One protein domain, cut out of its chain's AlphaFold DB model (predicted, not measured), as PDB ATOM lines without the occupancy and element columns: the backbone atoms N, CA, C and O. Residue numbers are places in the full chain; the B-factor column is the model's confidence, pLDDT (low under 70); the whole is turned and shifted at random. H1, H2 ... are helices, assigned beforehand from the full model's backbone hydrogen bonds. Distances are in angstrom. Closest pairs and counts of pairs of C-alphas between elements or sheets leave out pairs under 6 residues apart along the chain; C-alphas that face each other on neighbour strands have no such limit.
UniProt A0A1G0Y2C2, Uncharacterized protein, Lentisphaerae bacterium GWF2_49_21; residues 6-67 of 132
ATOM      1  N   ARG A   6      92.378  47.336  83.481       93.31
ATOM      2  CA  ARG A   6      92.495  46.379  82.367       93.31
ATOM      3  C   ARG A   6      93.228  45.108  82.782       93.31
ATOM      4  O   ARG A   6      92.778  44.020  82.436       93.31
ATOM      5  N   GLN A   7      94.322  45.238  83.528       94.88
ATOM      6  CA  GLN A   7      95.073  44.082  84.015       94.88
ATOM      7  C   GLN A   7      94.250  43.278  85.027       94.88
ATOM      8  O   GLN A   7      94.148  42.066  84.887       94.88
ATOM      9  N   ARG A   8      93.572  43.947  85.976       95.31
ATOM     10  CA  ARG A   8      92.655  43.282  86.927       95.31
ATOM     11  C   ARG A   8      91.602  42.438  86.217       95.31
ATOM     12  O   ARG A   8      91.362  41.296  86.606       95.31
ATOM     13  N   PHE A   9      90.980  43.000  85.185       94.69
ATOM     14  CA  PHE A   9      90.010  42.276  84.376       94.69
ATOM     15  C   PHE A   9      90.649  41.080  83.657       94.69
ATOM     16  O   PHE A   9      90.132  39.970  83.742       94.69
ATOM     17  N   ALA A  10      91.793  41.288  82.997       96.00
ATOM     18  CA  ALA A  10      92.488  40.238  82.257       96.00
ATOM     19  C   ALA A  10      92.899  39.056  83.149       96.00
ATOM     20  O   ALA A  10      92.680  37.911  82.756       96.00
ATOM     21  N   ASP A  11      93.437  39.326  84.339       96.44
ATOM     22  CA  ASP A  11      93.839  38.301  85.309       96.44
ATOM     23  C   ASP A  11      92.626  37.499  85.786       96.44
ATOM     24  O   ASP A  11      92.639  36.268  85.754       96.44
ATOM     25  N   THR A  12      91.535  38.196  86.123       96.12
ATOM     26  CA  THR A  12      90.275  37.567  86.547       96.12
ATOM     27  C   THR A  12      89.733  36.623  85.472       96.12
ATOM     28  O   THR A  12      89.377  35.484  85.768       96.12
ATOM     29  N   MET A  13      89.713  37.063  84.208       96.75
ATOM     30  CA  MET A  13      89.242  36.248  83.080       96.75
ATOM     31  C   MET A  13      90.148  35.047  82.779       96.75
ATOM     32  O   MET A  13      89.696  34.072  82.187       96.75
ATOM     33  N   GLN A  14      91.416  35.106  83.187       97.56
ATOM     34  CA  GLN A  14      92.388  34.016  83.067       97.56
ATOM     35  C   GLN A  14      92.463  33.145  84.330       97.56
ATOM     36  O   GLN A  14      93.369  32.314  84.449       97.56
ATOM     37  N   HIS A  15      91.537  33.331  85.276       96.25
ATOM     38  CA  HIS A  15      91.521  32.645  86.569       96.25
ATOM     39  C   HIS A  15      92.825  32.811  87.372       96.25
ATOM     40  O   HIS A  15      93.200  31.932  88.145       96.25
ATOM     41  N   GLN A  16      93.521  33.931  87.182       97.19
ATOM     42  CA  GLN A  16      94.658  34.340  88.002       97.19
ATOM     43  C   GLN A  16      94.165  35.218  89.154       97.19
ATOM     44  O   GLN A  16      93.141  35.887  89.023       97.19
ATOM     45  N   GLU A  17      94.879  35.224  90.281       95.56
ATOM     46  CA  GLU A  17      94.524  36.054  91.436       95.56
ATOM     47  C   GLU A  17      94.784  37.539  91.127       95.56
ATOM     48  O   GLU A  17      95.942  37.940  90.969       95.56
ATOM     49  N   PRO A  18      93.742  38.386  91.029       95.19
ATOM     50  CA  PRO A  18      93.940  39.807  90.808       95.19
ATOM     51  C   PRO A  18      94.255  40.507  92.138       95.19
ATOM     52  O   PRO A  18      93.781  40.103  93.195       95.19
ATOM     53  N   GLY A  19      94.950  41.650  92.097       92.00
ATOM     54  CA  GLY A  19      95.232  42.442  93.309       92.00
ATOM     55  C   GLY A  19      93.984  42.898  94.092       92.00
ATOM     56  O   GLY A  19      94.078  43.206  95.276       92.00
ATOM     57  N   ARG A  20      92.815  42.944  93.436       93.19
ATOM     58  CA  ARG A  20      91.479  42.886  94.051       93.19
ATOM     59  C   ARG A  20      90.460  42.414  93.015       93.19
ATOM     60  O   ARG A  20      90.698  42.576  91.816       93.19
ATOM     61  N   VAL A  21      89.306  41.929  93.469       93.12
ATOM     62  CA  VAL A  21      88.169  41.595  92.593       93.12
ATOM     63  C   VAL A  21      87.759  42.841  91.789       93.12
ATOM     64  O   VAL A  21      87.624  43.907  92.404       93.12
ATOM     65  N   PRO A  22      87.591  42.758  90.453       93.75
ATOM     66  CA  PRO A  22      87.056  43.855  89.651       93.75
ATOM     67  C   PRO A  22      85.655  44.259  90.116       93.75
ATOM     68  O   PRO A  22      84.836  43.398  90.429       93.75
ATOM     69  N   ILE A  23      85.368  45.559  90.147       92.00
ATOM     70  CA  ILE A  23      84.072  46.086  90.589       92.00
ATOM     71  C   ILE A  23      83.431  46.832  89.425       92.00
ATOM     72  O   ILE A  23      84.051  47.735  88.863       92.00
ATOM     73  N   ASP A  24      82.195  46.465  89.088       90.19
ATOM     74  CA  ASP A  24      81.326  47.255  88.218       90.19
ATOM     75  C   ASP A  24      80.376  48.098  89.068       90.19
ATOM     76  O   ASP A  24      79.522  47.578  89.790       90.19
ATOM     77  N   PHE A  25      80.536  49.410  88.952       88.50
ATOM     78  CA  PHE A  25      79.564  50.390  89.394       88.50
ATOM     79  C   PHE A  25      79.274  51.312  88.219       88.50
ATOM     80  O   PHE A  25      80.185  51.956  87.698       88.50
ATOM     81  N   GLY A  26      78.016  51.369  87.794       81.62
ATOM     82  CA  GLY A  26      77.599  52.250  86.721       81.62
ATOM     83  C   GLY A  26      78.084  51.867  85.323       81.62
ATOM     84  O   GLY A  26      78.307  52.775  84.533       81.62
ATOM     85  N   ALA A  27      78.240  50.586  84.973       72.31
ATOM     86  CA  ALA A  27      78.478  50.172  83.580       72.31
ATOM     87  C   ALA A  27      77.412  49.219  83.003       72.31
ATOM     88  O   ALA A  27      77.583  48.697  81.905       72.31
ATOM     89  N   THR A  28      76.270  49.063  83.681       73.94
ATOM     90  CA  THR A  28      75.006  48.569  83.103       73.94
ATOM     91  C   THR A  28      73.816  49.312  83.718       73.94
ATOM     92  O   THR A  28      73.949  49.956  84.762       73.94
ATOM     93  N   SER A  29      72.623  49.183  83.130       68.81
ATOM     94  CA  SER A  29      71.382  49.754  83.682       68.81
ATOM     95  C   SER A  29      71.057  49.235  85.091       68.81
ATOM     96  O   SER A  29      70.387  49.916  85.862       68.81
ATOM     97  N   LEU A  30      71.543  48.037  85.444       78.50
ATOM     98  CA  LEU A  30      71.282  47.381  86.730       78.50
ATOM     99  C   LEU A  30      72.309  47.738  87.813       78.50
ATOM    100  O   LEU A  30      71.997  47.650  88.997       78.50
ATOM    101  N   THR A  31      73.510  48.163  87.417       82.31
ATOM    102  CA  THR A  31      74.575  48.628  88.324       82.31
ATOM    103  C   THR A  31      74.649  50.156  88.401       82.31
ATOM    104  O   THR A  31      75.572  50.701  89.004       82.31
ATOM    105  N   GLY A  32      73.679  50.855  87.800       82.06
ATOM    106  CA  GLY A  32      73.582  52.310  87.784       82.06
ATOM    107  C   GLY A  32      72.867  52.922  88.991       82.06
ATOM    108  O   GLY A  32      72.558  52.264  89.984       82.06
ATOM    109  N   MET A  33      72.593  54.224  88.906       85.38
ATOM    110  CA  MET A  33      71.990  54.985  89.997       85.38
ATOM    111  C   MET A  33      70.938  55.970  89.489       85.38
ATOM    112  O   MET A  33      71.170  56.709  88.539       85.38
ATOM    113  N   ARG A  34      69.784  56.031  90.167       85.62
ATOM    114  CA  ARG A  34      68.762  57.051  89.882       85.62
ATOM    115  C   ARG A  34      69.279  58.456  90.239       85.62
ATOM    116  O   ARG A  34      69.950  58.588  91.268       85.62
ATOM    117  N   PRO A  35      68.868  59.520  89.518       86.19
ATOM    118  CA  PRO A  35      69.341  60.886  89.770       86.19
ATOM    119  C   PRO A  35      69.203  61.338  91.231       86.19
ATOM    120  O   PRO A  35      70.140  61.868  91.820       86.19
ATOM    121  N   GLY A  36      68.067  61.045  91.874       89.50
ATOM    122  CA  GLY A  36      67.842  61.416  93.277       89.50
ATOM    123  C   GLY A  36      68.765  60.710  94.280       89.50
ATOM    124  O   GLY A  36      69.069  61.274  95.332       89.50
ATOM    125  N   SER A  37      69.224  59.492  93.978       90.06
ATOM    126  CA  SER A  37      70.213  58.784  94.804       90.06
ATOM    127  C   SER A  37      71.609  59.368  94.601       90.06
ATOM    128  O   SER A  37      72.336  59.563  95.575       90.06
ATOM    129  N   GLN A  38      71.939  59.726  93.358       91.69
ATOM    130  CA  GLN A  38      73.208  60.352  92.997       91.69
ATOM    131  C   GLN A  38      73.400  61.687  93.717       91.69
ATOM    132  O   GLN A  38      74.434  61.895  94.344       91.69
ATOM    133  N   GLU A  39      72.390  62.561  93.724       91.88
ATOM    134  CA  GLU A  39      72.470  63.843  94.438       91.88
ATOM    135  C   GLU A  39      72.730  63.674  95.941       91.88
ATOM    136  O   GLU A  39      73.555  64.381  96.527       91.88
ATOM    137  N   LYS A  40      72.069  62.699  96.575       94.38
ATOM    138  CA  LYS A  40      72.282  62.400  97.999       94.38
ATOM    139  C   LYS A  40      73.702  61.904  98.256       94.38
ATOM    140  O   LYS A  40      74.340  62.385  99.188       94.38
ATOM    141  N   LEU A  41      74.201  60.991  97.421       93.50
ATOM    142  CA  LEU A  41      75.555  60.465  97.559       93.50
ATOM    143  C   LEU A  41      76.607  61.564  97.364       93.50
ATOM    144  O   LEU A  41      77.492  61.690  98.204       93.50
ATOM    145  N   LYS A  42      76.474  62.418  96.340       93.75
ATOM    146  CA  LYS A  42      77.375  63.569  96.136       93.75
ATOM    147  C   LYS A  42      77.443  64.457  97.371       93.75
ATOM    148  O   LYS A  42      78.536  64.794  97.819       93.75
ATOM    149  N   LYS A  43      76.287  64.780  97.961       94.75
ATOM    150  CA  LYS A  43      76.217  65.578  99.190       94.75
ATOM    151  C   LYS A  43      76.937  64.896 100.356       94.75
ATOM    152  O   LYS A  43      77.655  65.569 101.088       94.75
ATOM    153  N   CYS A  44      76.767  63.584 100.523       96.38
ATOM    154  CA  CYS A  44      77.459  62.816 101.562       96.38
ATOM    155  C   CYS A  44      78.979  62.765 101.353       96.38
ATOM    156  O   CYS A  44      79.718  62.823 102.330       96.38
ATOM    157  N   LEU A  45      79.439  62.680 100.103       95.62
ATOM    158  CA  LEU A  45      80.862  62.645  99.745       95.62
ATOM    159  C   LEU A  45      81.513  64.036  99.685       95.62
ATOM    160  O   LEU A  45      82.724  64.138  99.508       95.62
ATOM    161  N   GLY A  46      80.732  65.110  99.832       95.88
ATOM    162  CA  GLY A  46      81.230  66.485  99.757       95.88
ATOM    163  C   GLY A  46      81.545  66.960  98.335       95.88
ATOM    164  O   GLY A  46      82.247  67.956  98.167       95.88
ATOM    165  N   PHE A  47      81.028  66.285  97.305       94.62
ATOM    166  CA  PHE A  47      81.173  66.737  95.923       94.62
ATOM    167  C   PHE A  47      80.280  67.951  95.661       94.62
ATOM    168  O   PHE A  47      79.094  67.960  95.991       94.62
ATOM    169  N   SER A  48      80.859  68.984  95.051       89.81
ATOM    170  CA  SER A  48      80.185  70.238  94.708       89.81
ATOM    171  C   SER A  48      80.439  70.616  93.247       89.81
ATOM    172  O   SER A  48      81.330  70.070  92.597       89.81
ATOM    173  N   GLY A  49      79.625  71.524  92.706       86.56
ATOM    174  CA  GLY A  49      79.707  71.933  91.301       86.56
ATOM    175  C   GLY A  49      78.988  70.988  90.326       86.56
ATOM    176  O   GLY A  49      78.401  69.983  90.749       86.56
ATOM    177  N   PRO A  50      78.985  71.334  89.025       83.00
ATOM    178  CA  PRO A  50      78.319  70.545  87.992       83.00
ATOM    179  C   PRO A  50      78.878  69.118  87.944       83.00
ATOM    180  O   PRO A  50      80.049  68.889  88.240       83.00
ATOM    181  N   ALA A  51      78.015  68.153  87.624       81.94
ATOM    182  CA  ALA A  51      78.430  66.768  87.447       81.94
ATOM    183  C   ALA A  51      79.189  66.613  86.128       81.94
ATOM    184  O   ALA A  51      78.735  67.102  85.094       81.94
ATOM    185  N   GLU A  52      80.307  65.897  86.162       84.19
ATOM    186  CA  GLU A  52      80.956  65.397  84.955       84.19
ATOM    187  C   GLU A  52      80.339  64.030  84.670       84.19
ATOM    188  O   GLU A  52      80.678  63.056  85.329       84.19
ATOM    189  N   ALA A  53      79.334  63.967  83.800       82.06
ATOM    190  CA  ALA A  53      78.554  62.747  83.619       82.06
ATOM    191  C   ALA A  53      79.164  61.813  82.565       82.06
ATOM    192  O   ALA A  53      79.659  62.255  81.530       82.06
ATOM    193  N   GLU A  54      79.066  60.512  82.823       79.69
ATOM    194  CA  GLU A  54      79.189  59.470  81.809       79.69
ATOM    195  C   GLU A  54      78.000  59.448  80.845       79.69
ATOM    196  O   GLU A  54      76.946  60.025  81.121       79.69
ATOM    197  N   SER A  55      78.144  58.692  79.754       73.88
ATOM    198  CA  SER A  55      77.060  58.416  78.788       73.88
ATOM    199  C   SER A  55      75.768  57.889  79.433       73.88
ATOM    200  O   SER A  55      74.666  58.116  78.945       73.88
ATOM    201  N   ASN A  56      75.870  57.220  80.581       76.50
ATOM    202  CA  ASN A  56      74.719  56.727  81.337       76.50
ATOM    203  C   ASN A  56      74.212  57.691  82.431       76.50
ATOM    204  O   ASN A  56      73.398  57.299  83.267       76.50
ATOM    205  N   GLY A  57      74.708  58.931  82.460       84.75
ATOM    206  CA  GLY A  57      74.273  59.986  83.378       84.75
ATOM    207  C   GLY A  57      74.879  59.934  84.786       84.75
ATOM    208  O   GLY A  57      74.513  60.753  85.637       84.75
ATOM    209  N   ILE A  58      75.793  58.998  85.063       89.19
ATOM    210  CA  ILE A  58      76.440  58.888  86.378       89.19
ATOM    211  C   ILE A  58      77.626  59.850  86.468       89.19
ATOM    212  O   ILE A  58      78.420  59.954  85.540       89.19
ATOM    213  N   ASP A  59      77.759  60.544  87.596       91.06
ATOM    214  CA  ASP A  59      78.870  61.463  87.859       91.06
ATOM    215  C   ASP A  59      80.199  60.693  87.969       91.06
ATOM    216  O   ASP A  59      80.362  59.816  88.825       91.06
ATOM    217  N   LEU A  60      81.165  61.046  87.124       90.38
ATOM    218  CA  LEU A  60      82.493  60.449  87.029       90.38
ATOM    219  C   LEU A  60      83.220  60.423  88.370       90.38
ATOM    220  O   LEU A  60      83.877  59.437  88.690       90.38
ATOM    221  N   ARG A  61      83.035  61.440  89.213       92.62
ATOM    222  CA  ARG A  61      83.687  61.509  90.529       92.62
ATOM    223  C   ARG A  61      83.197  60.413  91.467       92.62
ATOM    224  O   ARG A  61      83.950  59.921  92.303       92.62
ATOM    225  N   ILE A  62      81.932  60.007  91.330       92.38
ATOM    226  CA  ILE A  62      81.375  58.874  92.078       92.38
ATOM    227  C   ILE A  62      81.994  57.572  91.579       92.38
ATOM    228  O   ILE A  62      82.350  56.727  92.397       92.38
ATOM    229  N   LEU A  63      82.147  57.418  90.262       91.44
ATOM    230  CA  LEU A  63      82.778  56.241  89.659       91.44
ATOM    231  C   LEU A  63      84.243  56.098  90.093       91.44
ATOM    232  O   LEU A  63      84.685  55.001  90.441       91.44
ATOM    233  N   GLU A  64      84.974  57.211  90.129       91.06
ATOM    234  CA  GLU A  64      86.353  57.281  90.613       91.06
ATOM    235  C   GLU A  64      86.453  56.961  92.104       91.06
ATOM    236  O   GLU A  64      87.267  56.125  92.495       91.06
ATOM    237  N   TRP A  65      85.592  57.560  92.933       92.88
ATOM    238  CA  TRP A  65      85.535  57.280  94.369       92.88
ATOM    239  C   TRP A  65      85.199  55.815  94.665       92.88
ATOM    240  O   TRP A  65      85.829  55.196  95.521       92.88
ATOM    241  N   ALA A  66      84.239  55.243  93.935       90.88
ATOM    242  CA  ALA A  66      83.876  53.833  94.046       90.88
ATOM    243  C   ALA A  66      84.985  52.902  93.523       90.88
ATOM    244  O   ALA A  66      84.987  51.707  93.822       90.88
ATOM    245  N   GLY A  67      85.930  53.436  92.745       91.69
ATOM    246  CA  GLY A  67      87.027  52.686  92.156       91.69
ATOM    247  C   GLY A  67      86.549  51.666  91.127       91.69
ATOM    248  O   GLY A  67      87.085  50.557  91.111       91.69
TER     249      GLY A  67
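AT A GLANCE: This is residues 6 to 67 of the 132 residues of an uncharacterized protein of Lentisphaerae bacterium GWF2_49_21 (UniProt A0A1G0Y2C2). The longest helix, H2, lies near the short helix H3 at one end of an elongated, loosely built model, and the stretch from residue 46 to 59 loops between them; H1 lies well away at the other end. Residues 14 to 34, with no named element, join H1 to this two-helix part. The printed part has 62 residues with three named helices, in the order H1, H2, H3, and no named strand. The class is all helix, though only 26 of the 62 residues are in named elements. The whole is loose, with a radius of gyration of the C-alphas of 13.9 A, and spans 40 by 22 by 16 A.

IN THESE COORDINATES: H2 is residues 35 to 45, 15.3 A from first to last C-alpha, with C-alpha 35 at (69.341, 60.886, 89.770). H3 is residues 60 to 66, 9.7 A long, ending with C-alpha 66 at (83.876, 53.833, 94.046). H1 is residues 6 to 13, 10.7 A long, beginning with C-alpha 6 at (92.495, 46.379, 82.367).

HOW THE PARTS SIT: H2 and H3 are close but not clearly touching, their closest C-alphas being those of Lys 42 and Ile 62, 7.4 A apart. Their lines stand at a steep tilt of 63 degrees, and they run the same way. H1 is apart from both H2 and H3. Each O i to N i+4 pair is within hydrogen-bond range in H1 and H3; in H2 it is 6 of 7.

THE WHOLE: The two C-alphas farthest apart, those of His 15 and Gly 49, are 41.3 A apart. The printed part has no cut. Both links are long: 21 residues from H1 to H2 and 14 from H2 to H3. The mean pLDDT of the printed part is 89.4, and residue 29 alone is under 70.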